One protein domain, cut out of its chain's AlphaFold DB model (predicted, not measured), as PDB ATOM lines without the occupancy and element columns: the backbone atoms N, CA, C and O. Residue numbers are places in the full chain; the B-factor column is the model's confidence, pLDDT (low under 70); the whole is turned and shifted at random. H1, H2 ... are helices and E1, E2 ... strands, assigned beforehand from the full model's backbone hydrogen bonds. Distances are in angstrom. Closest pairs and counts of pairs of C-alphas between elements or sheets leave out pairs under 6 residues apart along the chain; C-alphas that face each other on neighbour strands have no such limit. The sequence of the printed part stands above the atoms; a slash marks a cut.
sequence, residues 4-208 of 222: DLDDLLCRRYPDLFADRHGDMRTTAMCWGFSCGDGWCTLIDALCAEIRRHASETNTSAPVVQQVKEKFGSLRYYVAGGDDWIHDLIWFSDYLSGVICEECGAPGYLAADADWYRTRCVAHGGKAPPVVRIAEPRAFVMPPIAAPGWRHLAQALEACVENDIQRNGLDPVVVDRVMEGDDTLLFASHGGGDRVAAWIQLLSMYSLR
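This is residues 4 to 208 of the 222 residues of an uncharacterized protein of Azoarcus sp. CIB (UniProt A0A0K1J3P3). Two runs of helix, strand hairpin and helix, H2 E1 E2 H3 and H4 E5 E6 H5, meet where H3 crosses H5 in the middle, with the hairpin E1 E2 packed on H3 at one side and E5 E6 on H5 at the opposite side. H1 lies alongside part of H2, a small hairpin E3 E4 lies beyond one end of E1 and E2, and residues 129 to 136 stick out as a free loop. The 205 printed residues hold five named helices and six named strands, in the order H1 H2 E1 E2 H3 E3 E4 H4 E5 E6 H5; each of the three sheets is one antiparallel pair, and the class is mixed. The whole is compact, with a radius of gyration of the C-alphas of 17.1 A and spans of 53 by 44 by 35 A.

Start at H1, residues 4 to 12, which only just touches residues 37 to 44 of H2, residues 37 to 57, with 3 pairs of C-alphas within 8 A, the closest Leu 9 and Asp 44 at 6.7 A. Next look at the hairpin of E1, residues 63 to 70, and E2, residues 73 to 79, where N 65 and O 77 are 2.8 A apart. H3, residues 83 to 96, has its closest C-alpha to E2 at Asp 93, 4.8 A from Leu 74. H3 touches H2 at a shallow tilt of 14 degrees, opposite ways, closest at the C-alphas of Ile 50 and Ile 85, 6.0 A. In the hairpin of E3, residues 108 to 112, and E4, residues 115 to 119, N 110 and O 117 are 2.9 A apart. With its residues 152 to 159 H4, residues 147 to 166, touches residues 94 to 95 of H3, closest at the C-alphas of Leu 95 and Ala 155, 6.4 A. In the hairpin of E5, residues 173 to 179, and E6, residues 184 to 189, find N 178 and O 185 at 2.8 A. H5, residues 192 to 206, touches H3 at a steep tilt of 47 degrees, closest at the C-alphas of Leu 88 and Ala 197, 5.6 A. Every O i to N i+4 pair is within hydrogen-bond range in H1, H3 and H5, against 15 of 17 in H2 and 14 of 16 in H4.

Find C-alpha 4 at (309.787, 226.884, 308.248), where H1 begins. H2 is 31.0 A long, H4 29.2 A, H5 21.4 A, and E1 and E2 20.1 A each. H5 ends at C-alpha 206, (298.252, 246.207, 305.218).

The farthest C-alphas, Asp 23 and Glu 135, are 52.7 A apart. The printed part has no cut; its long links are H1 to H2, H3 to E3 and E4 to H4. Only residues 131 to 135 have pLDDT under 70.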
ATOM      1  N   ASP A   4     309.421 226.146 309.461       96.25
ATOM      2  CA  ASP A   4     309.787 226.884 308.248       96.25
ATOM      3  C   ASP A   4     309.530 228.394 308.371       96.25
ATOM      4  O   ASP A   4     310.324 229.183 307.862       96.25
ATOM      5  N   LEU A   5     308.471 228.796 309.084       96.50
ATOM      6  CA  LEU A   5     308.180 230.206 309.365       96.50
ATOM      7  C   LEU A   5     309.105 230.774 310.450       96.50
ATOM      8  O   LEU A   5     309.595 231.891 310.305       96.50
ATOM      9  N   ASP A   6     309.401 229.987 311.490       97.06
ATOM     10  CA  ASP A   6     310.413 230.320 312.507       97.06
ATOM     11  C   ASP A   6     311.776 230.590 311.841       97.06
ATOM     12  O   ASP A   6     312.343 231.676 311.980       97.06
ATOM     13  N   ASP A   7     312.237 229.658 310.997       96.88
ATOM     14  CA  ASP A   7     313.492 229.781 310.254       96.88
ATOM     15  C   ASP A   7     313.453 230.936 309.234       96.88
ATOM     16  O   ASP A   7     314.487 231.535 308.932       96.88
ATOM     17  N   LEU A   8     312.292 231.254 308.648       96.44
ATOM     18  CA  LEU A   8     312.128 232.401 307.748       96.44
ATOM     19  C   LEU A   8     312.356 233.722 308.490       96.44
ATOM     20  O   LEU A   8     313.188 234.518 308.052       96.44
ATOM     21  N   LEU A   9     311.667 233.936 309.613       97.62
ATOM     22  CA  LEU A   9     311.778 235.163 310.405       97.62
ATOM     23  C   LEU A   9     313.199 235.352 310.946       97.62
ATOM     24  O   LEU A   9     313.771 236.431 310.799       97.62
ATOM     25  N   CYS A  10     313.814 234.297 311.488       97.88
ATOM     26  CA  CYS A  10     315.182 234.375 312.003       97.88
ATOM     27  C   CYS A  10     316.224 234.642 310.909       97.88
ATOM     28  O   CYS A  10     317.193 235.354 311.157       97.88
ATOM     29  N   ARG A  11     316.029 234.123 309.688       97.75
ATOM     30  CA  ARG A  11     316.912 234.435 308.551       97.75
ATOM     31  C   ARG A  11     316.735 235.859 308.037       97.75
ATOM     32  O   ARG A  11     317.713 236.457 307.600       97.75
ATOM     33  N   ARG A  12     315.510 236.387 308.053       97.19
ATOM     34  CA  ARG A  12     315.199 237.735 307.557       97.19
ATOM     35  C   ARG A  12     315.628 238.834 308.535       97.19
ATOM     36  O   ARG A  12     316.027 239.916 308.103       97.19
ATOM     37  N   TYR A  13     315.585 238.542 309.833       97.88
ATOM     38  CA  TYR A  13     315.886 239.488 310.909       97.88
ATOM     39  C   TYR A  13     316.925 238.924 311.896       97.88
ATOM     40  O   TYR A  13     316.630 238.760 313.083       97.88
ATOM     41  N   PRO A  14     318.141 238.575 311.429       97.38
ATOM     42  CA  PRO A  14     319.148 237.918 312.264       97.38
ATOM     43  C   PRO A  14     319.672 238.818 313.392       97.38
ATOM     44  O   PRO A  14     320.121 238.316 314.416       97.38
ATOM     45  N   ASP A  15     319.602 240.136 313.212       96.12
ATOM     46  CA  ASP A  15     319.911 241.156 314.213       96.12
ATOM     47  C   ASP A  15     318.894 241.162 315.362       96.12
ATOM     48  O   ASP A  15     319.282 241.144 316.528       96.12
ATOM     49  N   LEU A  16     317.597 241.101 315.046       98.31
ATOM     50  CA  LEU A  16     316.540 241.036 316.061       98.31
ATOM     51  C   LEU A  16     316.527 239.684 316.785       98.31
ATOM     52  O   LEU A  16     316.348 239.627 318.001       98.31
ATOM     53  N   PHE A  17     316.734 238.587 316.056       98.19
ATOM     54  CA  PHE A  17     316.709 237.222 316.591       98.19
ATOM     55  C   PHE A  17     318.110 236.663 316.881       98.19
ATOM     56  O   PHE A  17     318.311 235.448 316.810       98.19
ATOM     57  N   ALA A  18     319.066 237.524 317.242       96.88
ATOM     58  CA  ALA A  18     320.454 237.141 317.529       96.88
ATOM     59  C   ALA A  18     320.561 236.006 318.568       96.88
ATOM     60  O   ALA A  18     321.401 235.114 318.452       96.88
ATOM     61  N   ASP A  19     319.637 235.991 319.530       96.50
ATOM     62  CA  ASP A  19     319.577 235.022 320.623       96.50
ATOM     63  C   ASP A  19     318.705 233.784 320.314       96.50
ATOM     64  O   ASP A  19     318.364 233.018 321.216       96.50
ATOM     65  N   ARG A  20     318.345 233.517 319.046       96.12
ATOM     66  CA  ARG A  20     317.489 232.370 318.657       96.12
ATOM     67  C   ARG A  20     317.988 231.014 319.175       96.12
ATOM     68  O   ARG A  20     317.182 230.108 319.396       96.12
ATOM     69  N   HIS A  21     319.296 230.874 319.374       94.31
ATOM     70  CA  HIS A  21     319.947 229.676 319.913       94.31
ATOM     71  C   HIS A  21     320.763 229.962 321.185       94.31
ATOM     72  O   HIS A  21     321.681 229.207 321.505       94.31
ATOM     73  N   GLY A  22     320.453 231.054 321.891       93.12
ATOM     74  CA  GLY A  22     321.116 231.423 323.141       93.12
ATOM     75  C   GLY A  22     320.835 230.449 324.295       93.12
ATOM     76  O   GLY A  22     320.040 229.513 324.174       93.12
ATOM     77  N   ASP A  23     321.495 230.668 325.435       95.50
ATOM     78  CA  ASP A  23     321.288 229.861 326.644       95.50
ATOM     79  C   ASP A  23     319.883 230.110 327.225       95.50
ATOM     80  O   ASP A  23     319.432 231.248 327.353       95.50
ATOM     81  N   MET A  24     319.194 229.040 327.631       94.56
ATOM     82  CA  MET A  24     317.834 229.118 328.190       94.56
ATOM     83  C   MET A  24     317.723 229.955 329.476       94.56
ATOM     84  O   MET A  24     316.621 230.293 329.903       94.56
ATOM     85  N   ARG A  25     318.847 230.261 330.137       93.44
ATOM     86  CA  ARG A  25     318.907 231.150 331.306       93.44
ATOM     87  C   ARG A  25     318.903 232.626 330.927       93.44
ATOM     88  O   ARG A  25     318.635 233.450 331.795       93.44
ATOM     89  N   THR A  26     319.238 232.960 329.682       91.31
ATOM     90  CA  THR A  26     319.394 234.346 329.223       91.31
ATOM     91  C   THR A  26     318.339 234.757 328.210       91.31
ATOM     92  O   THR A  26     318.053 235.941 328.116       91.31
ATOM     93  N   THR A  27     317.744 233.812 327.481       95.62
ATOM     94  CA  THR A  27     316.723 234.094 326.465       95.62
ATOM     95  C   THR A  27     315.678 232.986 326.413       95.62
ATOM     96  O   THR A  27     315.992 231.807 326.570       95.62
ATOM     97  N   ALA A  28     314.423 233.351 326.147       97.38
ATOM     98  CA  ALA A  28     313.374 232.380 325.851       97.38
ATOM     99  C   ALA A  28     313.267 232.073 324.349       97.38
ATOM    100  O   ALA A  28     312.546 231.152 323.960       97.38
ATOM    101  N   MET A  29     313.994 232.800 323.493       97.06
ATOM    102  CA  MET A  29     314.011 232.538 322.051       97.06
ATOM    103  C   MET A  29     314.663 231.200 321.696       97.06
ATOM    104  O   MET A  29     314.395 230.680 320.612       97.06
ATOM    105  N   CYS A  30     315.420 230.578 322.607       96.31
ATOM    106  CA  CYS A  30     315.932 229.219 322.420       96.31
ATOM    107  C   CYS A  30     314.813 228.193 322.140       96.31
ATOM    108  O   CYS A  30     315.039 227.213 321.428       96.31
ATOM    109  N   TRP A  31     313.591 228.439 322.632       96.19
ATOM    110  CA  TRP A  31     312.412 227.592 322.403       96.19
ATOM    111  C   TRP A  31     311.634 227.923 321.116       96.19
ATOM    112  O   TRP A  31     310.693 227.207 320.781       96.19
ATOM    113  N   GLY A  32     312.034 228.957 320.371       97.12
ATOM    114  CA  GLY A  32     311.348 229.416 319.160       97.12
ATOM    115  C   GLY A  32     310.047 230.178 319.427       97.12
ATOM    116  O   GLY A  32     309.749 230.580 320.555       97.12
ATOM    117  N   PHE A  33     309.257 230.390 318.373       98.19
ATOM    118  CA  PHE A  33     307.996 231.141 318.456       98.19
ATOM    119  C   PHE A  33     306.865 230.291 319.054       98.19
ATOM    120  O   PHE A  33     306.322 229.381 318.415       98.19
ATOM    121  N   SER A  34     306.443 230.646 320.267       97.88
ATOM    122  CA  SER A  34     305.375 229.967 321.016       97.88
ATOM    123  C   SER A  34     303.991 230.571 320.736       97.88
ATOM    124  O   SER A  34     303.238 230.881 321.655       97.88
ATOM    125  N   CYS A  35     303.671 230.797 319.462       97.88
ATOM    126  CA  CYS A  35     302.390 231.335 318.988       97.88
ATOM    127  C   CYS A  35     301.936 230.643 317.691       97.88
ATOM    128  O   CYS A  35     302.701 229.875 317.105       97.88
ATOM    129  N   GLY A  36     300.705 230.885 317.239       96.69
ATOM    130  CA  GLY A  36     300.183 230.291 316.005       96.69
ATOM    131  C   GLY A  36     300.786 230.876 314.714       96.69
ATOM    132  O   GLY A  36     301.363 231.966 314.715       96.69
ATOM    133  N   ASP A  37     300.666 230.129 313.612       97.56
ATOM    134  CA  ASP A  37     301.246 230.469 312.300       97.56
ATOM    135  C   ASP A  37     300.610 231.709 311.669       97.56
ATOM    136  O   ASP A  37     301.278 232.471 310.969       97.56
ATOM    137  N   GLY A  38     299.334 231.954 311.968       97.88
ATOM    138  CA  GLY A  38     298.574 233.077 311.433       97.88
ATOM    139  C   GLY A  38     299.110 234.448 311.841       97.88
ATOM    140  O   GLY A  38     298.818 235.436 311.176       97.88
ATOM    141  N   TRP A  39     299.936 234.524 312.887       98.56
ATOM    142  CA  TRP A  39     300.591 235.769 313.296       98.56
ATOM    143  C   TRP A  39     301.966 235.987 312.662       98.56
ATOM    144  O   TRP A  39     302.572 237.030 312.899       98.56
ATOM    145  N   CYS A  40     302.462 235.067 311.825       98.06
ATOM    146  CA  CYS A  40     303.759 235.223 311.161       98.06
ATOM    147  C   CYS A  40     303.845 236.526 310.351       98.06
ATOM    148  O   CYS A  40     304.854 237.220 310.420       98.06
ATOM    149  N   THR A  41     302.784 236.892 309.631       97.88
ATOM    150  CA  THR A  41     302.738 238.121 308.823       97.88
ATOM    151  C   THR A  41     302.759 239.388 309.675       97.88
ATOM    152  O   THR A  41     303.386 240.374 309.293       97.88
ATOM    153  N   LEU A  42     302.115 239.361 310.846       98.56
ATOM    154  CA  LEU A  42     302.146 240.477 311.795       98.56
ATOM    155  C   LEU A  42     303.537 240.622 312.419       98.56
ATOM    156  O   LEU A  42     304.059 241.730 312.502       98.56
ATOM    157  N   ILE A  43     304.147 239.503 312.818       98.75
ATOM    158  CA  ILE A  43     305.509 239.481 313.360       98.75
ATOM    159  C   ILE A  43     306.505 239.986 312.312       98.75
ATOM    160  O   ILE A  43     307.379 240.779 312.647       98.75
ATOM    161  N   ASP A  44     306.354 239.585 311.049       98.31
ATOM    162  CA  ASP A  44     307.184 240.084 309.953       98.31
ATOM    163  C   ASP A  44     307.042 241.601 309.759       98.31
ATOM    164  O   ASP A  44     308.051 242.300 309.695       98.31
ATOM    165  N   ALA A  45     305.808 242.120 309.727       98.19
ATOM    166  CA  ALA A  45     305.551 243.557 309.619       98.19
ATOM    167  C   ALA A  45     306.193 244.340 310.774       98.19
ATOM    168  O   ALA A  45     306.849 245.356 310.545       98.19
ATOM    169  N   LEU A  46     306.052 243.832 312.004       98.69
ATOM    170  CA  LEU A  46     306.658 244.415 313.197       98.69
ATOM    171  C   LEU A  46     308.188 244.419 313.108       98.69
ATOM    172  O   LEU A  46     308.812 245.444 313.361       98.69
ATOM    173  N   CYS A  47     308.803 243.300 312.722       98.56
ATOM    174  CA  CYS A  47     310.257 243.195 312.596       98.56
ATOM    175  C   CYS A  47     310.819 244.150 311.534       98.56
ATOM    176  O   CYS A  47     311.827 244.817 311.781       98.56
ATOM    177  N   ALA A  48     310.164 244.236 310.371       97.88
ATOM    178  CA  ALA A  48     310.545 245.160 309.309       97.88
ATOM    179  C   ALA A  48     310.512 246.613 309.797       97.88
ATOM    180  O   ALA A  48     311.457 247.366 309.565       97.88
ATOM    181  N   GLU A  49     309.455 246.984 310.519       97.94
ATOM    182  CA  GLU A  49     309.268 248.344 311.011       97.94
ATOM    183  C   GLU A  49     310.250 248.700 312.141       97.94
ATOM    184  O   GLU A  49     310.854 249.770 312.103       97.94
ATOM    185  N   ILE A  50     310.513 247.779 313.077       98.44
ATOM    186  CA  ILE A  50     311.547 247.956 314.112       98.44
ATOM    187  C   ILE A  50     312.915 248.217 313.471       98.44
ATOM    188  O   ILE A  50     313.616 249.148 313.868       98.44
ATOM    189  N   ARG A  51     313.307 247.416 312.471       97.69
ATOM    190  CA  ARG A  51     314.598 247.597 311.787       97.69
ATOM    191  C   ARG A  51     314.667 248.897 310.997       97.69
ATOM    192  O   ARG A  51     315.702 249.560 311.038       97.69
ATOM    193  N   ARG A  52     313.591 249.260 310.291       97.31
ATOM    194  CA  ARG A  52     313.496 250.523 309.545       97.31
ATOM    195  C   ARG A  52     313.711 251.709 310.486       97.31
ATOM    196  O   ARG A  52     314.608 252.512 310.248       97.31
ATOM    197  N   HIS A  53     312.960 251.759 311.586       97.44
ATOM    198  CA  HIS A  53     313.054 252.824 312.586       97.44
ATOM    199  C   HIS A  53     314.438 252.906 313.240       97.44
ATOM    200  O   HIS A  53     315.029 253.984 313.304       97.44
ATOM    201  N   ALA A  54     315.002 251.769 313.663       96.38
ATOM    202  CA  ALA A  54     316.348 251.722 314.238       96.38
ATOM    203  C   ALA A  54     317.409 252.251 313.255       96.38
ATOM    204  O   ALA A  54     318.287 253.025 313.635       96.38
ATOM    205  N   SER A  55     317.292 251.889 311.972       96.38
ATOM    206  CA  SER A  55     318.192 252.370 310.921       96.38
ATOM    207  C   SER A  55     318.059 253.873 310.670       96.38
ATOM    208  O   SER A  55     319.071 254.543 310.483       96.38
ATOM    209  N   GLU A  56     316.842 254.412 310.628       96.69
ATOM    210  CA  GLU A  56     316.601 255.831 310.328       96.69
ATOM    211  C   GLU A  56     316.979 256.757 311.483       96.69
ATOM    212  O   GLU A  56     317.471 257.862 311.260       96.69
ATOM    213  N   THR A  57     316.792 256.296 312.719       95.81
ATOM    214  CA  THR A  57     317.147 257.053 313.926       95.81
ATOM    215  C   THR A  57     318.588 256.828 314.378       95.81
ATOM    216  O   THR A  57     319.044 257.481 315.314       95.81
ATOM    217  N   ASN A  58     319.325 255.931 313.710       92.81
ATOM    218  CA  ASN A  58     320.669 255.503 314.099       92.81
ATOM    219  C   ASN A  58     320.729 254.996 315.559       92.81
ATOM    220  O   ASN A  58     321.703 255.223 316.281       92.81
ATOM    221  N   THR A  59     319.667 254.306 315.983       90.00
ATOM    222  CA  THR A  59     319.538 253.667 317.298       90.00
ATOM    223  C   THR A  59     319.833 252.175 317.168       90.00
ATOM    224  O   THR A  59     319.594 251.566 316.128       90.00
ATOM    225  N   SER A  60     320.354 251.548 318.227       89.56
ATOM    226  CA  SER A  60     320.517 250.092 318.222       89.56
ATOM    227  C   SER A  60     319.153 249.414 318.145       89.56
ATOM    228  O   SER A  60     318.298 249.643 319.002       89.56
ATOM    229  N   ALA A  61     318.980 248.523 317.168       91.75
ATOM    230  CA  ALA A  61     317.842 247.618 317.154       91.75
ATOM    231  C   ALA A  61     317.829 246.784 318.453       91.75
ATOM    232  O   ALA A  61     318.898 246.433 318.972       91.75
ATOM    233  N   PRO A  62     316.645 246.492 319.009       97.50
ATOM    234  CA  PRO A  62     316.538 245.688 320.211       97.50
ATOM    235  C   PRO A  62     316.763 244.205 319.897       97.50
ATOM    236  O   PRO A  62     316.550 243.754 318.770       97.50
ATOM    237  N   VAL A  63     317.113 243.420 320.916       98.06
ATOM    238  CA  VAL A  63     317.232 241.959 320.789       98.06
ATOM    239  C   VAL A  63     315.976 241.294 321.333       98.06
ATOM    240  O   VAL A  63     315.562 241.547 322.467       98.06
ATOM    241  N   VAL A  64     315.360 240.422 320.542       98.56
ATOM    242  CA  VAL A  64     314.127 239.725 320.914       98.56
ATOM    243  C   VAL A  64     314.417 238.661 321.967       98.56
ATOM    244  O   VAL A  64     315.267 237.793 321.790       98.56
ATOM    245  N   GLN A  65     313.661 238.715 323.060       98.12
ATOM    246  CA  GLN A  65     313.810 237.836 324.219       98.12
ATOM    247  C   GLN A  65     312.769 236.717 324.247       98.12
ATOM    248  O   GLN A  65     313.056 235.620 324.725       98.12
ATOM    249  N   GLN A  66     311.557 236.977 323.747       98.38
ATOM    250  CA  GLN A  66     310.490 235.982 323.684       98.38
ATOM    251  C   GLN A  66     309.371 236.423 322.735       98.38
ATOM    252  O   GLN A  66     308.920 237.566 322.808       98.38
ATOM    253  N   VAL A  67     308.834 235.489 321.949       98.62
ATOM    254  CA  VAL A  67     307.588 235.683 321.194       98.62
ATOM    255  C   VAL A  67     306.615 234.552 321.509       98.62
ATOM    256  O   VAL A  67     306.931 233.376 321.301       98.62
ATOM    257  N   LYS A  68     305.444 234.886 322.058       98.38
ATOM    258  CA  LYS A  68     304.459 233.889 322.504       98.38
ATOM    259  C   LYS A  68     303.019 234.366 322.397       98.38
ATOM    260  O   LYS A  68     302.761 235.563 322.360       98.38
ATOM    261  N   GLU A  69     302.088 233.425 322.418       98.00
ATOM    262  CA  GLU A  69     300.685 233.694 322.723       98.00
ATOM    263  C   GLU A  69     300.490 233.874 324.236       98.00
ATOM    264  O   GLU A  69     301.126 233.199 325.054       98.00
ATOM    265  N   LYS A  70     299.627 234.821 324.610       97.00
ATOM    266  CA  LYS A  70     299.091 234.961 325.961       97.00
ATOM    267  C   LYS A  70     297.686 235.572 325.924       97.00
ATOM    268  O   LYS A  70     297.522 236.718 325.518       97.00
ATOM    269  N   PHE A  71     296.708 234.838 326.452       95.50
ATOM    270  CA  PHE A  71     295.291 235.219 326.494       95.50
ATOM    271  C   PHE A  71     294.694 235.555 325.117       95.50
ATOM    272  O   PHE A  71     293.919 236.495 324.974       95.50
ATOM    273  N   GLY A  72     295.044 234.766 324.106       95.75
ATOM    274  CA  GLY A  72     294.564 234.902 322.738       95.75
ATOM    275  C   GLY A  72     295.221 236.034 321.950       95.75
ATOM    276  O   GLY A  72     294.797 236.278 320.825       95.75
ATOM    277  N   SER A  73     296.248 236.700 322.487       97.56
ATOM    278  CA  SER A  73     297.000 237.740 321.779       97.56
ATOM    279  C   SER A  73     298.517 237.534 321.860       97.56
ATOM    280  O   SER A  73     299.030 236.738 322.651       97.56
ATOM    281  N   LEU A  74     299.252 238.216 320.991       98.56
ATOM    282  CA  LEU A  74     300.697 238.148 320.849       98.56
ATOM    283  C   LEU A  74     301.382 238.872 322.012       98.56
ATOM    284  O   LEU A  74     300.968 239.943 322.453       98.56
ATOM    285  N   ARG A  75     302.479 238.304 322.506       98.56
ATOM    286  CA  ARG A  75     303.471 239.009 323.315       98.56
ATOM    287  C   ARG A  75     304.812 238.948 322.618       98.56
ATOM    288  O   ARG A  75     305.297 237.859 322.311       98.56
ATOM    289  N   TYR A  76     305.396 240.122 322.422       98.69
ATOM    290  CA  TYR A  76     306.680 240.314 321.772       98.69
ATOM    291  C   TYR A  76     307.605 241.051 322.741       98.69
ATOM    292  O   TYR A  76     307.471 242.250 322.961       98.69
ATOM    293  N   TYR A  77     308.488 240.313 323.404       98.44
ATOM    294  CA  TYR A  77     309.378 240.852 324.427       98.44
ATOM    295  C   TYR A  77     310.758 241.102 323.843       98.44
ATOM    296  O   TYR A  77     311.313 240.235 323.166       98.44
ATOM    297  N   VAL A  78     311.330 242.259 324.160       98.25
ATOM    298  CA  VAL A  78     312.642 242.681 323.672       98.25
ATOM    299  C   VAL A  78     313.509 243.235 324.801       98.25
ATOM    300  O   VAL A  78     312.994 243.671 325.830       98.25
ATOM    301  N   ALA A  79     314.824 243.215 324.599       97.25
ATOM    302  CA  ALA A  79     315.810 243.928 325.398       97.25
ATOM    303  C   ALA A  79     316.362 245.110 324.582       97.25
ATOM    304  O   ALA A  79     316.892 244.911 323.488       97.25
ATOM    305  N   GLY A  80     316.240 246.325 325.125       96.50
ATOM    306  CA  GLY A  80     316.529 247.574 324.410       96.50
ATOM    307  C   GLY A  80     315.329 248.088 323.607       96.50
ATOM    308  O   GLY A  80     314.209 247.615 323.797       96.50
ATOM    309  N   GLY A  81     315.589 249.024 322.690       95.62
ATOM    310  CA  GLY A  81     314.560 249.753 321.941       95.62
ATOM    311  C   GLY A  81     314.270 251.128 322.548       95.62
ATOM    312  O   GLY A  81     314.748 251.445 323.637       95.62
ATOM    313  N   ASP A  82     313.531 251.947 321.808       96.94
ATOM    314  CA  ASP A  82     313.029 253.250 322.240       96.94
ATOM    315  C   ASP A  82     311.495 253.237 322.360       96.94
ATOM    316  O   ASP A  82     310.843 252.222 322.092       96.94
ATOM    317  N   ASP A  83     310.915 254.359 322.789       97.00
ATOM    318  CA  ASP A  83     309.471 254.473 323.026       97.00
ATOM    319  C   ASP A  83     308.652 254.170 321.763       97.00
ATOM    320  O   ASP A  83     307.648 253.465 321.844       97.00
ATOM    321  N   TRP A  84     309.132 254.580 320.582       97.50
ATOM    322  CA  TRP A  84     308.495 254.254 319.302       97.50
ATOM    323  C   TRP A  84     308.414 252.741 319.083       97.50
ATOM    324  O   TRP A  84     307.348 252.199 318.790       97.50
ATOM    325  N   ILE A  85     309.527 252.025 319.268       98.12
ATOM    326  CA  ILE A  85     309.560 250.563 319.154       98.12
ATOM    327  C   ILE A  85     308.640 249.901 320.183       98.12
ATOM    328  O   ILE A  85     307.955 248.922 319.867       98.12
ATOM    329  N   HIS A  86     308.596 250.423 321.405       98.00
ATOM    330  CA  HIS A  86     307.688 249.918 322.427       98.00
ATOM    331  C   HIS A  86     306.215 250.162 322.073       98.00
ATOM    332  O   HIS A  86     305.397 249.271 322.310       98.00
ATOM    333  N   ASP A  87     305.878 251.283 321.434       98.06
ATOM    334  CA  ASP A  87     304.528 251.565 320.940       98.06
ATOM    335  C   ASP A  87     304.139 250.669 319.750       98.06
ATOM    336  O   ASP A  87     303.002 250.185 319.707       98.06
ATOM    337  N   LEU A  88     305.076 250.341 318.846       98.50
ATOM    338  CA  LEU A  88     304.871 249.320 317.804       98.50
ATOM    339  C   LEU A  88     304.543 247.954 318.425       98.50
ATOM    340  O   LEU A  88     303.568 247.298 318.049       98.50
ATOM    341  N   ILE A  89     305.350 247.520 319.397       98.56
ATOM    342  CA  ILE A  89     305.172 246.242 320.099       98.56
ATOM    343  C   ILE A  89     303.829 246.214 320.827       98.56
ATOM    344  O   ILE A  89     303.094 245.228 320.728       98.56
ATOM    345  N   TRP A  90     303.490 247.289 321.533       97.94
ATOM    346  CA  TRP A  90     302.236 247.395 322.267       97.94
ATOM    347  C   TRP A  90     301.033 247.280 321.325       97.94
ATOM    348  O   TRP A  90     300.107 246.514 321.594       97.94
ATOM    349  N   PHE A  91     301.069 247.948 320.171       98.38
ATOM    350  CA  PHE A  91     299.974 247.861 319.208       98.38
ATOM    351  C   PHE A  91     299.917 246.513 318.489       98.38
ATOM    352  O   PHE A  91     298.830 246.047 318.152       98.38
ATOM    353  N   SER A  92     301.050 245.828 318.313       98.56
ATOM    354  CA  SER A  92     301.071 244.466 317.766       98.56
ATOM    355  C   SER A  92     300.322 243.454 318.651       98.56
ATOM    356  O   SER A  92     299.643 242.573 318.123       98.56
ATOM    357  N   ASP A  93     300.370 243.610 319.982       97.62
ATOM    358  CA  ASP A  93     299.543 242.834 320.920       97.62
ATOM    359  C   ASP A  93     298.058 243.067 320.604       97.62
ATOM    360  O   ASP A  93     297.318 242.119 320.336       97.62
ATOM    361  N   TYR A  94     297.643 244.331 320.495       96.50
ATOM    362  CA  TYR A  94     296.258 244.682 320.185       96.50
ATOM    363  C   TYR A  94     295.798 244.154 318.815       96.50
ATOM    364  O   TYR A  94     294.762 243.490 318.719       96.50
ATOM    365  N   LEU A  95     296.583 244.384 317.754       97.69
ATOM    366  CA  LEU A  95     296.284 243.922 316.394       97.69
ATOM    367  C   LEU A  95     296.138 242.403 316.321       97.69
ATOM    368  O   LEU A  95     295.249 241.895 315.640       97.69
ATOM    369  N   SER A  96     296.969 241.657 317.047       98.38
ATOM    370  CA  SER A  96     296.875 240.196 317.054       98.38
ATOM    371  C   SER A  96     295.528 239.679 317.581       98.38
ATOM    372  O   SER A  96     295.104 238.600 317.177       98.38
ATOM    373  N   GLY A  97     294.817 240.463 318.406       96.81
ATOM    374  CA  GLY A  97     293.475 240.159 318.915       96.81
ATOM    375  C   GLY A  97     292.353 240.251 317.870       96.81
ATOM    376  O   GLY A  97     291.229 239.817 318.128       96.81
ATOM    377  N   VAL A  98     292.649 240.776 316.676       97.06
ATOM    378  CA  VAL A  98     291.728 240.808 315.526       97.06
ATOM    379  C   VAL A  98     292.241 239.997 314.330       97.06
ATOM    380  O   VAL A  98     291.662 240.051 313.245       97.06
ATOM    381  N   ILE A  99     293.312 239.218 314.514       98.25
ATOM    382  CA  ILE A  99     293.950 238.402 313.474       98.25
ATOM    383  C   ILE A  99     293.938 236.943 313.921       98.25
ATOM    384  O   ILE A  99     294.427 236.598 314.995       98.25
ATOM    385  N   CYS A 100     293.394 236.053 313.094       98.12
ATOM    386  CA  CYS A 100     293.325 234.635 313.412       98.12
ATOM    387  C   CYS A 100     294.723 234.045 313.626       98.12
ATOM    388  O   CYS A 100     295.537 234.030 312.704       98.12
ATOM    389  N   GLU A 101     294.959 233.455 314.796       97.75
ATOM    390  CA  GLU A 101     296.259 232.873 315.149       97.75
ATOM    391  C   GLU A 101     296.619 231.630 314.305       97.75
ATOM    392  O   GLU A 101     297.779 231.239 314.263       97.75
ATOM    393  N   GLU A 102     295.669 231.015 313.589       97.44
ATOM    394  CA  GLU A 102     295.940 229.863 312.706       97.44
ATOM    395  C   GLU A 102     296.297 230.257 311.271       97.44
ATOM    396  O   GLU A 102     297.184 229.647 310.686       97.44
ATOM    397  N   CYS A 103     295.622 231.254 310.686       97.25
ATOM    398  CA  CYS A 103     295.763 231.557 309.253       97.25
ATOM    399  C   CYS A 103     295.909 233.033 308.887       97.25
ATOM    400  O   CYS A 103     295.968 233.350 307.702       97.25
ATOM    401  N   GLY A 104     295.894 233.942 309.858       97.50
ATOM    402  CA  GLY A 104     296.065 235.375 309.619       97.50
ATOM    403  C   GLY A 104     294.850 236.084 309.017       97.50
ATOM    404  O   GLY A 104     294.877 237.298 308.864       97.50
ATOM    405  N   ALA A 105     293.770 235.362 308.696       97.31
ATOM    406  CA  ALA A 105     292.501 235.970 308.292       97.31
ATOM    407  C   ALA A 105     291.915 236.843 309.422       97.31
ATOM    408  O   ALA A 105     292.228 236.584 310.590       97.31
ATOM    409  N   PRO A 106     290.989 237.776 309.125       97.50
ATOM    410  CA  PRO A 106     290.298 238.545 310.155       97.50
ATOM    411  C   PRO A 106     289.680 237.616 311.206       97.50
ATOM    412  O   PRO A 106     288.963 236.660 310.880       97.50
ATOM    413  N   GLY A 107     290.024 237.859 312.465       96.75
ATOM    414  CA  GLY A 107     289.705 237.006 313.598       96.75
ATOM    415  C   GLY A 107     289.002 237.755 314.718       96.75
ATOM    416  O   GLY A 107     288.932 238.980 314.735       96.75
ATOM    417  N   TYR A 108     288.479 236.985 315.665       95.12
ATOM    418  CA  TYR A 108     287.786 237.490 316.838       95.12
ATOM    419  C   TYR A 108     288.384 236.840 318.077       95.12
ATOM    420  O   TYR A 108     288.406 235.608 318.179       95.12
ATOM    421  N   LEU A 109     288.868 237.667 318.999       94.75
ATOM    422  CA  LEU A 109     289.266 237.229 320.325       94.75
ATOM    423  C   LEU A 109     288.028 236.778 321.105       94.75
ATOM    424  O   LEU A 109     287.099 237.555 321.329       94.75
ATOM    425  N   ALA A 110     288.023 235.524 321.542       92.56
ATOM    426  CA  ALA A 110     286.967 234.971 322.371       92.56
ATOM    427  C   ALA A 110     287.537 233.971 323.380       92.56
ATOM    428  O   ALA A 110     288.549 233.318 323.130       92.56
ATOM    429  N   ALA A 111     286.855 233.833 324.517       88.88
ATOM    430  CA  ALA A 111     287.058 232.687 325.387       88.88
ATOM    431  C   ALA A 111     286.378 231.462 324.758       88.88
ATOM    432  O   ALA A 111     285.177 231.484 324.474       88.88
ATOM    433  N   ASP A 112     287.151 230.408 324.538       80.44
ATOM    434  CA  ASP A 112     286.641 229.043 324.468       80.44
ATOM    435  C   ASP A 112     286.710 228.436 325.878       80.44
ATOM    436  O   ASP A 112     287.452 228.959 326.703       80.44
ATOM    437  N   ALA A 113     285.938 227.383 326.163       76.00
ATOM    438  CA  ALA A 113     285.618 226.852 327.500       76.00
ATOM    439  C   ALA A 113     286.693 227.034 328.601       76.00
ATOM    440  O   ALA A 113     286.336 227.421 329.713       76.00
ATOM    441  N   ASP A 114     287.978 226.830 328.280       83.19
ATOM    442  CA  ASP A 114     289.104 226.928 329.217       83.19
ATOM    443  C   ASP A 114     290.198 227.962 328.850       83.19
ATOM    444  O   ASP A 114     291.127 228.168 329.634       83.19
ATOM    445  N   TRP A 115     290.157 228.604 327.672       90.69
ATOM    446  CA  TRP A 115     291.234 229.507 327.221       90.69
ATOM    447  C   TRP A 115     290.775 230.570 326.219       90.69
ATOM    448  O   TRP A 115     289.842 230.368 325.444       90.69
ATOM    449  N   TYR A 116     291.484 231.697 326.177       93.94
ATOM    450  CA  TYR A 116     291.262 232.741 325.177       93.94
ATOM    451  C   TYR A 116     291.997 232.427 323.875       93.94
ATOM    452  O   TYR A 116     293.169 232.064 323.888       93.94
ATOM    453  N   ARG A 117     291.320 232.600 322.740       95.06
ATOM    454  CA  ARG A 117     291.881 232.391 321.401       95.06
ATOM    455  C   ARG A 117     291.378 233.461 320.446       95.06
ATOM    456  O   ARG A 117     290.213 233.848 320.519       95.06
ATOM    457  N   THR A 118     292.221 233.877 319.505       97.12
ATOM    458  CA  THR A 118     291.793 234.740 318.394       97.12
ATOM    459  C   THR A 118     291.669 233.922 317.125       97.12
ATOM    460  O   THR A 118     292.662 233.465 316.557       97.12
ATOM    461  N   ARG A 119     290.435 233.715 316.658       97.25
ATOM    462  CA  ARG A 119     290.138 232.830 315.520       97.25
ATOM    463  C   ARG A 119     289.196 233.487 314.525       97.25
ATOM    464  O   ARG A 119     288.317 234.251 314.909       97.25
ATOM    465  N   CYS A 120     289.358 233.179 313.243       96.88
ATOM    466  CA  CYS A 120     288.350 233.493 312.233       96.88
ATOM    467  C   CYS A 120     287.194 232.488 312.317       96.88
ATOM    468  O   CYS A 120     287.327 231.432 312.938       96.88
ATOM    469  N   VAL A 121     286.074 232.774 311.647       95.12
ATOM    470  CA  VAL A 121     284.889 231.891 311.643       95.12
ATOM    471  C   VAL A 121     285.227 230.469 311.181       95.12
ATOM    472  O   VAL A 121     284.753 229.502 311.768       95.12
ATOM    473  N   ALA A 122     286.101 230.331 310.178       96.19
ATOM    474  CA  ALA A 122     286.534 229.026 309.671       96.19
ATOM    475  C   ALA A 122     287.321 228.196 310.706       96.19
ATOM    476  O   ALA A 122     287.307 226.972 310.632       96.19
ATOM    477  N   HIS A 123     287.954 228.849 311.684       95.69
ATOM    478  CA  HIS A 123     288.690 228.213 312.782       95.69
ATOM    479  C   HIS A 123     287.951 228.331 314.125       95.69
ATOM    480  O   HIS A 123     288.572 228.393 315.183       95.69
ATOM    481  N   GLY A 124     286.615 228.395 314.092       93.69
ATOM    482  CA  GLY A 124     285.769 228.368 315.291       93.69
ATOM    483  C   GLY A 124     285.602 229.711 316.008       93.69
ATOM    484  O   GLY A 124     284.979 229.767 317.068       93.69
ATOM    485  N   GLY A 125     286.116 230.800 315.435       93.62
ATOM    486  CA  GLY A 125     285.909 232.150 315.941       93.62
ATOM    487  C   GLY A 125     284.446 232.571 315.877       93.62
ATOM    488  O   GLY A 125     283.744 232.309 314.898       93.62
ATOM    489  N   LYS A 126     283.983 233.264 316.915       90.00
ATOM    490  CA  LYS A 126     282.619 233.786 316.992       90.00
ATOM    491  C   LYS A 126     282.680 235.294 316.835       90.00
ATOM    492  O   LYS A 126     283.160 235.983 317.731       90.00
ATOM    493  N   ALA A 127     282.202 235.786 315.694       83.94
ATOM    494  CA  ALA A 127     282.045 237.218 315.499       83.94
ATOM    495  C   ALA A 127     281.170 237.778 316.633       83.94
ATOM    496  O   ALA A 127     280.112 237.198 316.914       83.94
ATOM    497  N   PRO A 128     281.586 238.867 317.301       79.56
ATOM    498  CA  PRO A 128     280.740 239.492 318.296       79.56
ATOM    499  C   PRO A 128     279.452 239.976 317.618       79.56
ATOM    500  O   PRO A 128     279.467 240.330 316.432       79.56
ATOM    501  N   PRO A 129     278.321 239.998 318.342       78.31
ATOM    502  CA  PRO A 129     277.115 240.613 317.815       78.31
ATOM    503  C   PRO A 129     277.415 242.067 317.442       78.31
ATOM    504  O   PRO A 129     278.190 242.743 318.116       78.31
ATOM    505  N   VAL A 130     276.796 242.559 316.369       72.75
ATOM    506  CA  VAL A 130     276.919 243.968 315.983       72.75
ATOM    507  C   VAL A 130     276.260 244.816 317.071       72.75
ATOM    508  O   VAL A 130     275.035 244.903 317.145       72.75
ATOM    509  N   VAL A 131     277.073 245.419 317.937       66.19
ATOM    510  CA  VAL A 131     276.607 246.341 318.977       66.19
ATOM    511  C   VAL A 131     276.652 247.759 318.423       66.19
ATOM    512  O   VAL A 131     277.667 248.194 317.885       66.19
ATOM    513  N   ARG A 132     275.549 248.500 318.560       65.38
ATOM    514  CA  ARG A 132     275.560 249.949 318.330       65.38
ATOM    515  C   ARG A 132     276.223 250.614 319.529       65.38
ATOM    516  O   ARG A 132     275.686 250.541 320.631       65.38
ATOM    517  N   ILE A 133     277.379 251.229 319.314       64.12
ATOM    518  CA  ILE A 133     278.041 252.035 320.342       64.12
ATOM    519  C   ILE A 133     277.212 253.313 320.534       64.12
ATOM    520  O   ILE A 133     276.755 253.906 319.557       64.12
ATOM    521  N   ALA A 134     276.947 253.686 321.787       62.16
ATOM    522  CA  ALA A 134     276.238 254.920 322.108       62.16
ATOM    523  C   ALA A 134     277.160 256.133 321.888       62.16
ATOM    524  O   ALA A 134     278.302 256.126 322.334       62.16
ATOM    525  N   GLU A 135     276.646 257.155 321.206       68.50
ATOM    526  CA  GLU A 135     277.322 258.441 320.988       68.50
ATOM    527  C   GLU A 135     277.376 259.284 322.280       68.50
ATOM    528  O   GLU A 135     276.463 259.169 323.109       68.50
ATOM    529  N   PRO A 136     278.372 260.180 322.445       74.50
ATOM    530  CA  PRO A 136     279.398 260.559 321.464       74.50
ATOM    531  C   PRO A 136     280.680 259.711 321.539       74.50
ATOM    532  O   PRO A 136     281.194 259.458 322.628       74.50
ATOM    533  N   ARG A 137     281.225 259.328 320.378       80.38
ATOM    534  CA  ARG A 137     282.585 258.764 320.269       80.38
ATOM    535  C   ARG A 137     283.643 259.868 320.358       80.38
ATOM    536  O   ARG A 137     283.459 260.939 319.781       80.38
ATOM    537  N   ALA A 138     284.748 259.612 321.054       84.94
ATOM    538  CA  ALA A 138     285.880 260.536 321.138       84.94
ATOM    539  C   ALA A 138     286.743 260.528 319.863       84.94
ATOM    540  O   ALA A 138     287.416 261.513 319.564       84.94
ATOM    541  N   PHE A 139     286.699 259.434 319.103       89.00
ATOM    542  CA  PHE A 139     287.401 259.236 317.849       89.00
ATOM    543  C   PHE A 139     286.535 258.445 316.857       89.00
ATOM    544  O   PHE A 139     285.882 257.455 317.203       89.00
ATOM    545  N   VAL A 140     286.545 258.882 315.596       87.81
ATOM    546  CA  VAL A 140     285.842 258.212 314.498       87.81
ATOM    547  C   VAL A 140     286.798 258.058 313.325       87.81
ATOM    548  O   VAL A 140     287.317 259.040 312.795       87.81
ATOM    549  N   MET A 141     287.006 256.817 312.908       91.25
ATOM    550  CA  MET A 141     287.811 256.475 311.748       91.25
ATOM    551  C   MET A 141     287.002 256.705 310.462       91.25
ATOM    552  O   MET A 141     285.846 256.270 310.384       91.25
ATOM    553  N   PRO A 142     287.579 257.334 309.420       91.62
ATOM    554  CA  PRO A 142     286.946 257.376 308.109       91.62
ATOM    555  C   PRO A 142     286.631 255.965 307.580       91.62
ATOM    556  O   PRO A 142     287.349 255.008 307.882       91.62
ATOM    557  N   PRO A 143     285.559 255.799 306.787       90.62
ATOM    558  CA  PRO A 143     285.164 254.487 306.294       90.62
ATOM    559  C   PRO A 143     286.235 253.889 305.376       90.62
ATOM    560  O   PRO A 143     286.756 254.575 304.502       90.62
ATOM    561  N   ILE A 144     286.493 252.588 305.541       93.19
ATOM    562  CA  ILE A 144     287.393 251.813 304.675       93.19
ATOM    563  C   ILE A 144     286.573 251.030 303.648       93.19
ATOM    564  O   ILE A 144     285.724 250.199 304.011       93.19
ATOM    565  N   ALA A 145     286.827 251.274 302.364       92.62
ATOM    566  CA  ALA A 145     286.154 250.609 301.259       92.62
ATOM    567  C   ALA A 145     286.547 249.126 301.186       92.62
ATOM    568  O   ALA A 145     285.654 248.269 301.158       92.62
ATOM    569  N   ALA A 146     287.845 248.823 301.249       93.50
ATOM    570  CA  ALA A 146     288.439 247.490 301.223       93.50
ATOM    571  C   ALA A 146     287.972 246.625 302.410       93.50
ATOM    572  O   ALA A 146     288.355 246.872 303.560       93.50
ATOM    573  N   PRO A 147     287.149 245.583 302.181       93.69
ATOM    574  CA  PRO A 147     286.597 244.773 303.266       93.69
ATOM    575  C   PRO A 147     287.672 244.026 304.063       93.69
ATOM    576  O   PRO A 147     287.535 243.892 305.280       93.69
ATOM    577  N   GLY A 148     288.758 243.610 303.411       93.25
ATOM    578  CA  GLY A 148     289.890 242.935 304.036       93.25
ATOM    579  C   GLY A 148     290.642 243.806 305.039       93.25
ATOM    580  O   GLY A 148     291.227 243.271 305.973       93.25
ATOM    581  N   TRP A 149     290.565 245.136 304.932       95.00
ATOM    582  CA  TRP A 149     291.260 246.062 305.834       95.00
ATOM    583  C   TRP A 149     290.367 246.693 306.909       95.00
ATOM    584  O   TRP A 149     290.875 247.307 307.847       95.00
ATOM    585  N   ARG A 150     289.042 246.499 306.854       94.00
ATOM    586  CA  ARG A 150     288.107 247.079 307.841       94.00
ATOM    587  C   ARG A 150     288.421 246.677 309.278       94.00
ATOM    588  O   ARG A 150     288.344 247.521 310.163       94.00
ATOM    589  N   HIS A 151     288.797 245.420 309.508       92.00
ATOM    590  CA  HIS A 151     289.129 244.927 310.847       92.00
ATOM    591  C   HIS A 151     290.366 245.623 311.445       92.00
ATOM    592  O   HIS A 151     290.416 245.851 312.651       92.00
ATOM    593  N   LEU A 152     291.326 246.028 310.605       93.56
ATOM    594  CA  LEU A 152     292.513 246.773 311.027       93.56
ATOM    595  C   LEU A 152     292.141 248.190 311.450       93.56
ATOM    596  O   LEU A 152     292.498 248.631 312.540       93.56
ATOM    597  N   ALA A 153     291.372 248.885 310.614       92.94
ATOM    598  CA  ALA A 153     290.906 250.231 310.920       92.94
ATOM    599  C   ALA A 153     290.009 250.262 312.166       92.94
ATOM    600  O   ALA A 153     290.147 251.161 312.988       92.94
ATOM    601  N   GLN A 154     289.155 249.251 312.353       92.00
ATOM    602  CA  GLN A 154     288.363 249.075 313.574       92.00
ATOM    603  C   GLN A 154     289.239 248.841 314.807       92.00
ATOM    604  O   GLN A 154     288.936 249.375 315.871       92.00
ATOM    605  N   ALA A 155     290.326 248.074 314.677       93.88
ATOM    606  CA  ALA A 155     291.265 247.870 315.771       93.88
ATOM    607  C   ALA A 155     291.980 249.173 316.155       93.88
ATOM    608  O   ALA A 155     292.015 249.514 317.334       93.88
ATOM    609  N   LEU A 156     292.474 249.940 315.177       95.06
ATOM    610  CA  LEU A 156     293.067 251.256 315.435       95.06
ATOM    611  C   LEU A 156     292.052 252.211 316.074       95.06
ATOM    612  O   LEU A 156     292.371 252.875 317.054       95.06
ATOM    613  N   GLU A 157     290.819 252.242 315.567       93.88
ATOM    614  CA  GLU A 157     289.750 253.086 316.098       93.88
ATOM    615  C   GLU A 157     289.421 252.761 317.558       93.88
ATOM    616  O   GLU A 157     289.390 253.657 318.398       93.88
ATOM    617  N   ALA A 158     289.219 251.482 317.880       91.88
ATOM    618  CA  ALA A 158     288.933 251.045 319.242       91.88
ATOM    619  C   ALA A 158     290.110 251.307 320.195       91.88
ATOM    620  O   ALA A 158     289.904 251.631 321.365       91.88
ATOM    621  N   CYS A 159     291.335 251.193 319.688       93.62
ATOM    622  CA  CYS A 159     292.549 251.446 320.439       93.62
ATOM    623  C   CYS A 159     292.727 252.933 320.779       93.62
ATOM    624  O   CYS A 159     292.908 253.281 321.945       93.62
ATOM    625  N   VAL A 160     292.606 253.812 319.780       95.00
ATOM    626  CA  VAL A 160     292.680 255.270 319.958       95.00
ATOM    627  C   VAL A 160     291.560 255.761 320.876       95.00
ATOM    628  O   VAL A 160     291.831 256.497 321.820       95.00
ATOM    629  N   GLU A 161     290.321 255.305 320.665       92.62
ATOM    630  CA  GLU A 161     289.182 255.644 321.529       92.62
ATOM    631  C   GLU A 161     289.458 255.272 322.993       92.62
ATOM    632  O   GLU A 161     289.270 256.088 323.896       92.62
ATOM    633  N   ASN A 162     289.934 254.047 323.242       91.69
ATOM    634  CA  ASN A 162     290.234 253.587 324.594       91.69
ATOM    635  C   ASN A 162     291.341 254.424 325.252       91.69
ATOM    636  O   ASN A 162     291.219 254.772 326.428       91.69
ATOM    637  N   ASP A 163     292.399 254.758 324.513       93.69
ATOM    638  CA  ASP A 163     293.516 255.533 325.050       93.69
ATOM    639  C   ASP A 163     293.140 257.001 325.313       93.69
ATOM    640  O   ASP A 163     293.544 257.541 326.346       93.69
ATOM    641  N   ILE A 164     292.287 257.617 324.482       92.62
ATOM    642  CA  ILE A 164     291.716 258.948 324.764       92.62
ATOM    643  C   ILE A 164     290.884 258.899 326.051       92.62
ATOM    644  O   ILE A 164     291.028 259.746 326.931       92.62
ATOM    645  N   GLN A 165     290.027 257.886 326.198       91.06
ATOM    646  CA  GLN A 165     289.102 257.795 327.329       91.06
ATOM    647  C   GLN A 165     289.774 257.436 328.657       91.06
ATOM    648  O   GLN A 165     289.292 257.844 329.716       91.06
ATOM    649  N   ARG A 166     290.820 256.602 328.631       91.94
ATOM    650  CA  ARG A 166     291.338 255.944 329.844       91.94
ATOM    651  C   ARG A 166     292.795 256.241 330.147       91.94
ATOM    652  O   ARG A 166     293.183 256.122 331.305       91.94
ATOM    653  N   ASN A 167     293.573 256.622 329.138       92.00
ATOM    654  CA  ASN A 167     295.028 256.728 329.245       92.00
ATOM    655  C   ASN A 167     295.549 258.148 328.976       92.00
ATOM    656  O   ASN A 167     296.757 258.356 328.983       92.00
ATOM    657  N   GLY A 168     294.653 259.128 328.799       91.44
ATOM    658  CA  GLY A 168     295.021 260.535 328.641       91.44
ATOM    659  C   GLY A 168     295.701 260.846 327.310       91.44
ATOM    660  O   GLY A 168     296.499 261.775 327.251       91.44
ATOM    661  N   LEU A 169     295.416 260.064 326.264       93.94
ATOM    662  CA  LEU A 169     295.903 260.348 324.918       93.94
ATOM    663  C   LEU A 169     295.281 261.647 324.395       93.94
ATOM    664  O   LEU A 169     294.065 261.842 324.484       93.94
ATOM    665  N   ASP A 170     296.118 262.509 323.821       92.50
ATOM    666  CA  ASP A 170     295.660 263.731 323.167       92.50
ATOM    667  C   ASP A 170     294.689 263.416 322.015       92.50
ATOM    668  O   ASP A 170     294.838 262.386 321.349       92.50
ATOM    669  N   PRO A 171     293.718 264.303 321.724       90.25
ATOM    670  CA  PRO A 171     292.778 264.102 320.628       90.25
ATOM    671  C   PRO A 171     293.480 263.792 319.303       90.25
ATOM    672  O   PRO A 171     294.440 264.462 318.924       90.25
ATOM    673  N   VAL A 172     292.956 262.798 318.588       94.06
ATOM    674  CA  VAL A 172     293.458 262.353 317.283       94.06
ATOM    675  C   VAL A 172     292.429 262.687 316.214       94.06
ATOM    676  O   VAL A 172     291.232 262.481 316.404       94.06
ATOM    677  N   VAL A 173     292.895 263.154 315.062       92.50
ATOM    678  CA  VAL A 173     292.080 263.345 313.861       92.50
ATOM    679  C   VAL A 173     292.729 262.585 312.716       92.50
ATOM    680  O   VAL A 173     293.929 262.706 312.501       92.50
ATOM    681  N   VAL A 174     291.943 261.801 311.977       93.00
ATOM    682  CA  VAL A 174     292.357 261.220 310.692       93.00
ATOM    683  C   VAL A 174     291.614 261.972 309.593       93.00
ATOM    684  O   VAL A 174     290.432 261.725 309.358       93.00
ATOM    685  N   ASP A 175     292.293 262.902 308.924       90.50
ATOM    686  CA  ASP A 175     291.703 263.742 307.874       90.50
ATOM    687  C   ASP A 175     291.403 262.953 306.603       90.50
ATOM    688  O   ASP A 175     290.471 263.263 305.856       90.50
ATOM    689  N   ARG A 176     292.235 261.949 306.317       89.94
ATOM    690  CA  ARG A 176     292.115 261.140 305.110       89.94
ATOM    691  C   ARG A 176     292.663 259.744 305.330       89.94
ATOM    692  O   ARG A 176     293.748 259.575 305.878       89.94
ATOM    693  N   VAL A 177     291.953 258.772 304.774       92.50
ATOM    694  CA  VAL A 177     292.482 257.435 304.520       92.50
ATOM    695  C   VAL A 177     292.654 257.262 303.015       92.50
ATOM    696  O   VAL A 177     291.780 257.645 302.236       92.50
ATOM    697  N   MET A 178     293.809 256.756 302.601       92.25
ATOM    698  CA  MET A 178     294.151 256.489 301.209       92.25
ATOM    699  C   MET A 178     294.338 254.984 301.052       92.25
ATOM    700  O   MET A 178     295.238 254.398 301.650       92.25
ATOM    701  N   GLU A 179     293.475 254.370 300.255       90.25
ATOM    702  CA  GLU A 179     293.559 252.958 299.890       90.25
ATOM    703  C   GLU A 179     294.343 252.863 298.579       90.25
ATOM    704  O   GLU A 179     293.796 253.100 297.503       90.25
ATOM    705  N   GLY A 180     295.653 252.630 298.687       76.25
ATOM    706  CA  GLY A 180     296.497 252.332 297.531       76.25
ATOM    707  C   GLY A 180     296.285 250.898 297.045       76.25
ATOM    708  O   GLY A 180     295.587 250.121 297.694       76.25
ATOM    709  N   ASP A 181     296.937 250.534 295.939       71.31
ATOM    710  CA  ASP A 181     296.807 249.193 295.348       71.31
ATOM    711  C   ASP A 181     297.145 248.081 296.358       71.31
ATOM    712  O   ASP A 181     296.480 247.047 296.395       71.31
ATOM    713  N   ASP A 182     298.113 248.341 297.248       78.69
ATOM    714  CA  ASP A 182     298.581 247.357 298.224       78.69
ATOM    715  C   ASP A 182     298.630 247.838 299.677       78.69
ATOM    716  O   ASP A 182     298.887 247.022 300.552       78.69
ATOM    717  N   THR A 183     298.365 249.112 299.980       88.88
ATOM    718  CA  THR A 183     298.516 249.650 301.345       88.88
ATOM    719  C   THR A 183     297.385 250.573 301.757       88.88
ATOM    720  O   THR A 183     296.853 251.342 300.956       88.88
ATOM    721  N   LEU A 184     297.095 250.559 303.053       91.44
ATOM    722  CA  LEU A 184     296.277 251.547 303.728       91.44
ATOM    723  C   LEU A 184     297.187 252.633 304.305       91.44
ATOM    724  O   LEU A 184     298.077 252.327 305.092       91.44
ATOM    725  N   LEU A 185     296.987 253.885 303.897       92.81
ATOM    726  CA  LEU A 185     297.754 255.039 304.377       92.81
ATOM    727  C   LEU A 185     296.830 256.062 305.028       92.81
ATOM    728  O   LEU A 185     295.676 256.222 304.630       92.81
ATOM    729  N   PHE A 186     297.365 256.802 305.992       93.00
ATOM    730  CA  PHE A 186     296.600 257.732 306.814       93.00
ATOM    731  C   PHE A 186     297.262 259.107 306.788       93.00
ATOM    732  O   PHE A 186     298.474 259.225 306.951       93.00
ATOM    733  N   ALA A 187     296.456 260.146 306.600       92.50
ATOM    734  CA  ALA A 187     296.820 261.503 306.974       92.50
ATOM    735  C   ALA A 187     296.125 261.798 308.303       92.50
ATOM    736  O   ALA A 187     294.892 261.782 308.364       92.50
ATOM    737  N   SER A 188     296.911 261.997 309.359       93.44
ATOM    738  CA  SER A 188     296.402 262.195 310.712       93.44
ATOM    739  C   SER A 188     297.186 263.245 311.489       93.44
ATOM    740  O   SER A 188     298.370 263.479 311.239       93.44
ATOM    741  N   HIS A 189     296.529 263.819 312.489       93.19
ATOM    742  CA  HIS A 189     297.072 264.802 313.416       93.19
ATOM    743  C   HIS A 189     296.716 264.434 314.862       93.19
ATOM    744  O   HIS A 189     295.668 263.838 315.116       93.19
ATOM    745  N   GLY A 190     297.567 264.829 315.813       93.62
ATOM    746  CA  GLY A 190     297.386 264.511 317.233       93.62
ATOM    747  C   GLY A 190     297.836 263.095 317.610       93.62
ATOM    748  O   GLY A 190     298.298 262.334 316.764       93.62
ATOM    749  N   GLY A 191     297.769 262.761 318.901       92.88
ATOM    750  CA  GLY A 191     298.183 261.452 319.433       92.88
ATOM    751  C   GLY A 191     299.695 261.186 319.511       92.88
ATOM    752  O   GLY A 191     300.097 260.150 320.041       92.88
ATOM    753  N   GLY A 192     300.527 262.108 319.015       95.00
ATOM    754  CA  GLY A 192     301.989 262.053 319.108       95.00
ATOM    755  C   GLY A 192     302.624 260.828 318.440       95.00
ATOM    756  O   GLY A 192     302.019 260.169 317.590       95.00
ATOM    757  N   ASP A 193     303.853 260.520 318.858       95.19
ATOM    758  CA  ASP A 193     304.644 259.402 318.328       95.19
ATOM    759  C   ASP A 193     303.958 258.047 318.540       95.19
ATOM    760  O   ASP A 193     304.040 257.170 317.685       95.19
ATOM    761  N   ARG A 194     303.185 257.910 319.623       95.50
ATOM    762  CA  ARG A 194     302.432 256.695 319.944       95.50
ATOM    763  C   ARG A 194     301.455 256.309 318.841       95.50
ATOM    764  O   ARG A 194     301.508 255.202 318.313       95.50
ATOM    765  N   VAL A 195     300.574 257.230 318.450       96.81
ATOM    766  CA  VAL A 195     299.588 256.958 317.391       96.81
ATOM    767  C   VAL A 195     300.258 256.883 316.021       96.81
ATOM    768  O   VAL A 195     299.849 256.070 315.189       96.81
ATOM    769  N   ALA A 196     301.312 257.671 315.793       96.69
ATOM    770  CA  ALA A 196     302.097 257.595 314.565       96.69
ATOM    771  C   ALA A 196     302.741 256.206 314.386       96.69
ATOM    772  O   ALA A 196     302.639 255.630 313.302       96.69
ATOM    773  N   ALA A 197     303.303 255.619 315.447       97.75
ATOM    774  CA  ALA A 197     303.840 254.261 315.440       97.75
ATOM    775  C   ALA A 197     302.755 253.226 315.107       97.75
ATOM    776  O   ALA A 197     302.962 252.338 314.278       97.75
ATOM    777  N   TRP A 198     301.562 253.355 315.689       97.88
ATOM    778  CA  TRP A 198     300.453 252.431 315.428       97.88
ATOM    779  C   TRP A 198     299.976 252.484 313.978       97.88
ATOM    780  O   TRP A 198     299.799 251.444 313.339       97.88
ATOM    781  N   ILE A 199     299.802 253.694 313.444       96.81
ATOM    782  CA  ILE A 199     299.441 253.934 312.042       96.81
ATOM    783  C   ILE A 199     300.511 253.368 311.108       96.81
ATOM    784  O   ILE A 199     300.177 252.723 310.109       96.81
ATOM    785  N   GLN A 200     301.786 253.562 311.443       96.88
ATOM    786  CA  GLN A 200     302.901 253.043 310.667       96.88
ATOM    787  C   GLN A 200     302.895 251.508 310.643       96.88
ATOM    788  O   GLN A 200     302.939 250.915 309.564       96.88
ATOM    789  N   LEU A 201     302.737 250.844 311.796       98.06
ATOM    790  CA  LEU A 201     302.623 249.382 311.858       98.06
ATOM    791  C   LEU A 201     301.419 248.870 311.062       98.06
ATOM    792  O   LEU A 201     301.532 247.879 310.340       98.06
ATOM    793  N   LEU A 202     300.269 249.538 311.170       96.56
ATOM    794  CA  LEU A 202     299.060 249.154 310.447       96.56
ATOM    795  C   LEU A 202     299.256 249.269 308.933       96.56
ATOM    796  O   LEU A 202     298.890 248.349 308.200       96.56
ATOM    797  N   SER A 203     299.890 250.350 308.479       95.25
ATOM    798  CA  SER A 203     300.250 250.554 307.074       95.25
ATOM    799  C   SER A 203     301.173 249.426 306.593       95.25
ATOM    800  O   SER A 203     300.875 248.750 305.605       95.25
ATOM    801  N   MET A 204     302.220 249.111 307.360       94.94
ATOM    802  CA  MET A 204     303.160 248.027 307.048       94.94
ATOM    803  C   MET A 204     302.528 246.633 307.053       94.94
ATOM    804  O   MET A 204     302.921 245.770 306.261       94.94
ATOM    805  N   TYR A 205     301.548 246.393 307.922       96.25
ATOM    806  CA  TYR A 205     300.791 245.148 307.923       96.25
ATOM    807  C   TYR A 205     299.847 245.067 306.718       96.25
ATOM    808  O   TYR A 205     299.781 244.024 306.069       96.25
ATOM    809  N   SER A 206     299.177 246.167 306.360       95.06
ATOM    810  CA  SER A 206     298.252 246.207 305.218       95.06
ATOM    811  C   SER A 206     298.933 245.865 303.885       95.06
ATOM    812  O   SER A 206     298.347 245.125 303.099       95.06
ATOM    813  N   LEU A 207     300.208 246.252 303.710       93.69
ATOM    814  CA  LEU A 207     301.072 245.859 302.580       93.69
ATOM    815  C   LEU A 207     301.189 244.346 302.370       93.69
ATOM    816  O   LEU A 207     301.465 243.877 301.268       93.69
ATOM    817  N   ARG A 208     301.007 243.563 303.432       94.38
ATOM    818  CA  ARG A 208     301.190 242.105 303.433       94.38
ATOM    819  C   ARG A 208     299.872 241.348 303.401       94.38
ATOM    820  O   ARG A 208     299.867 240.118 303.463       94.38
TER     821      ARG A 208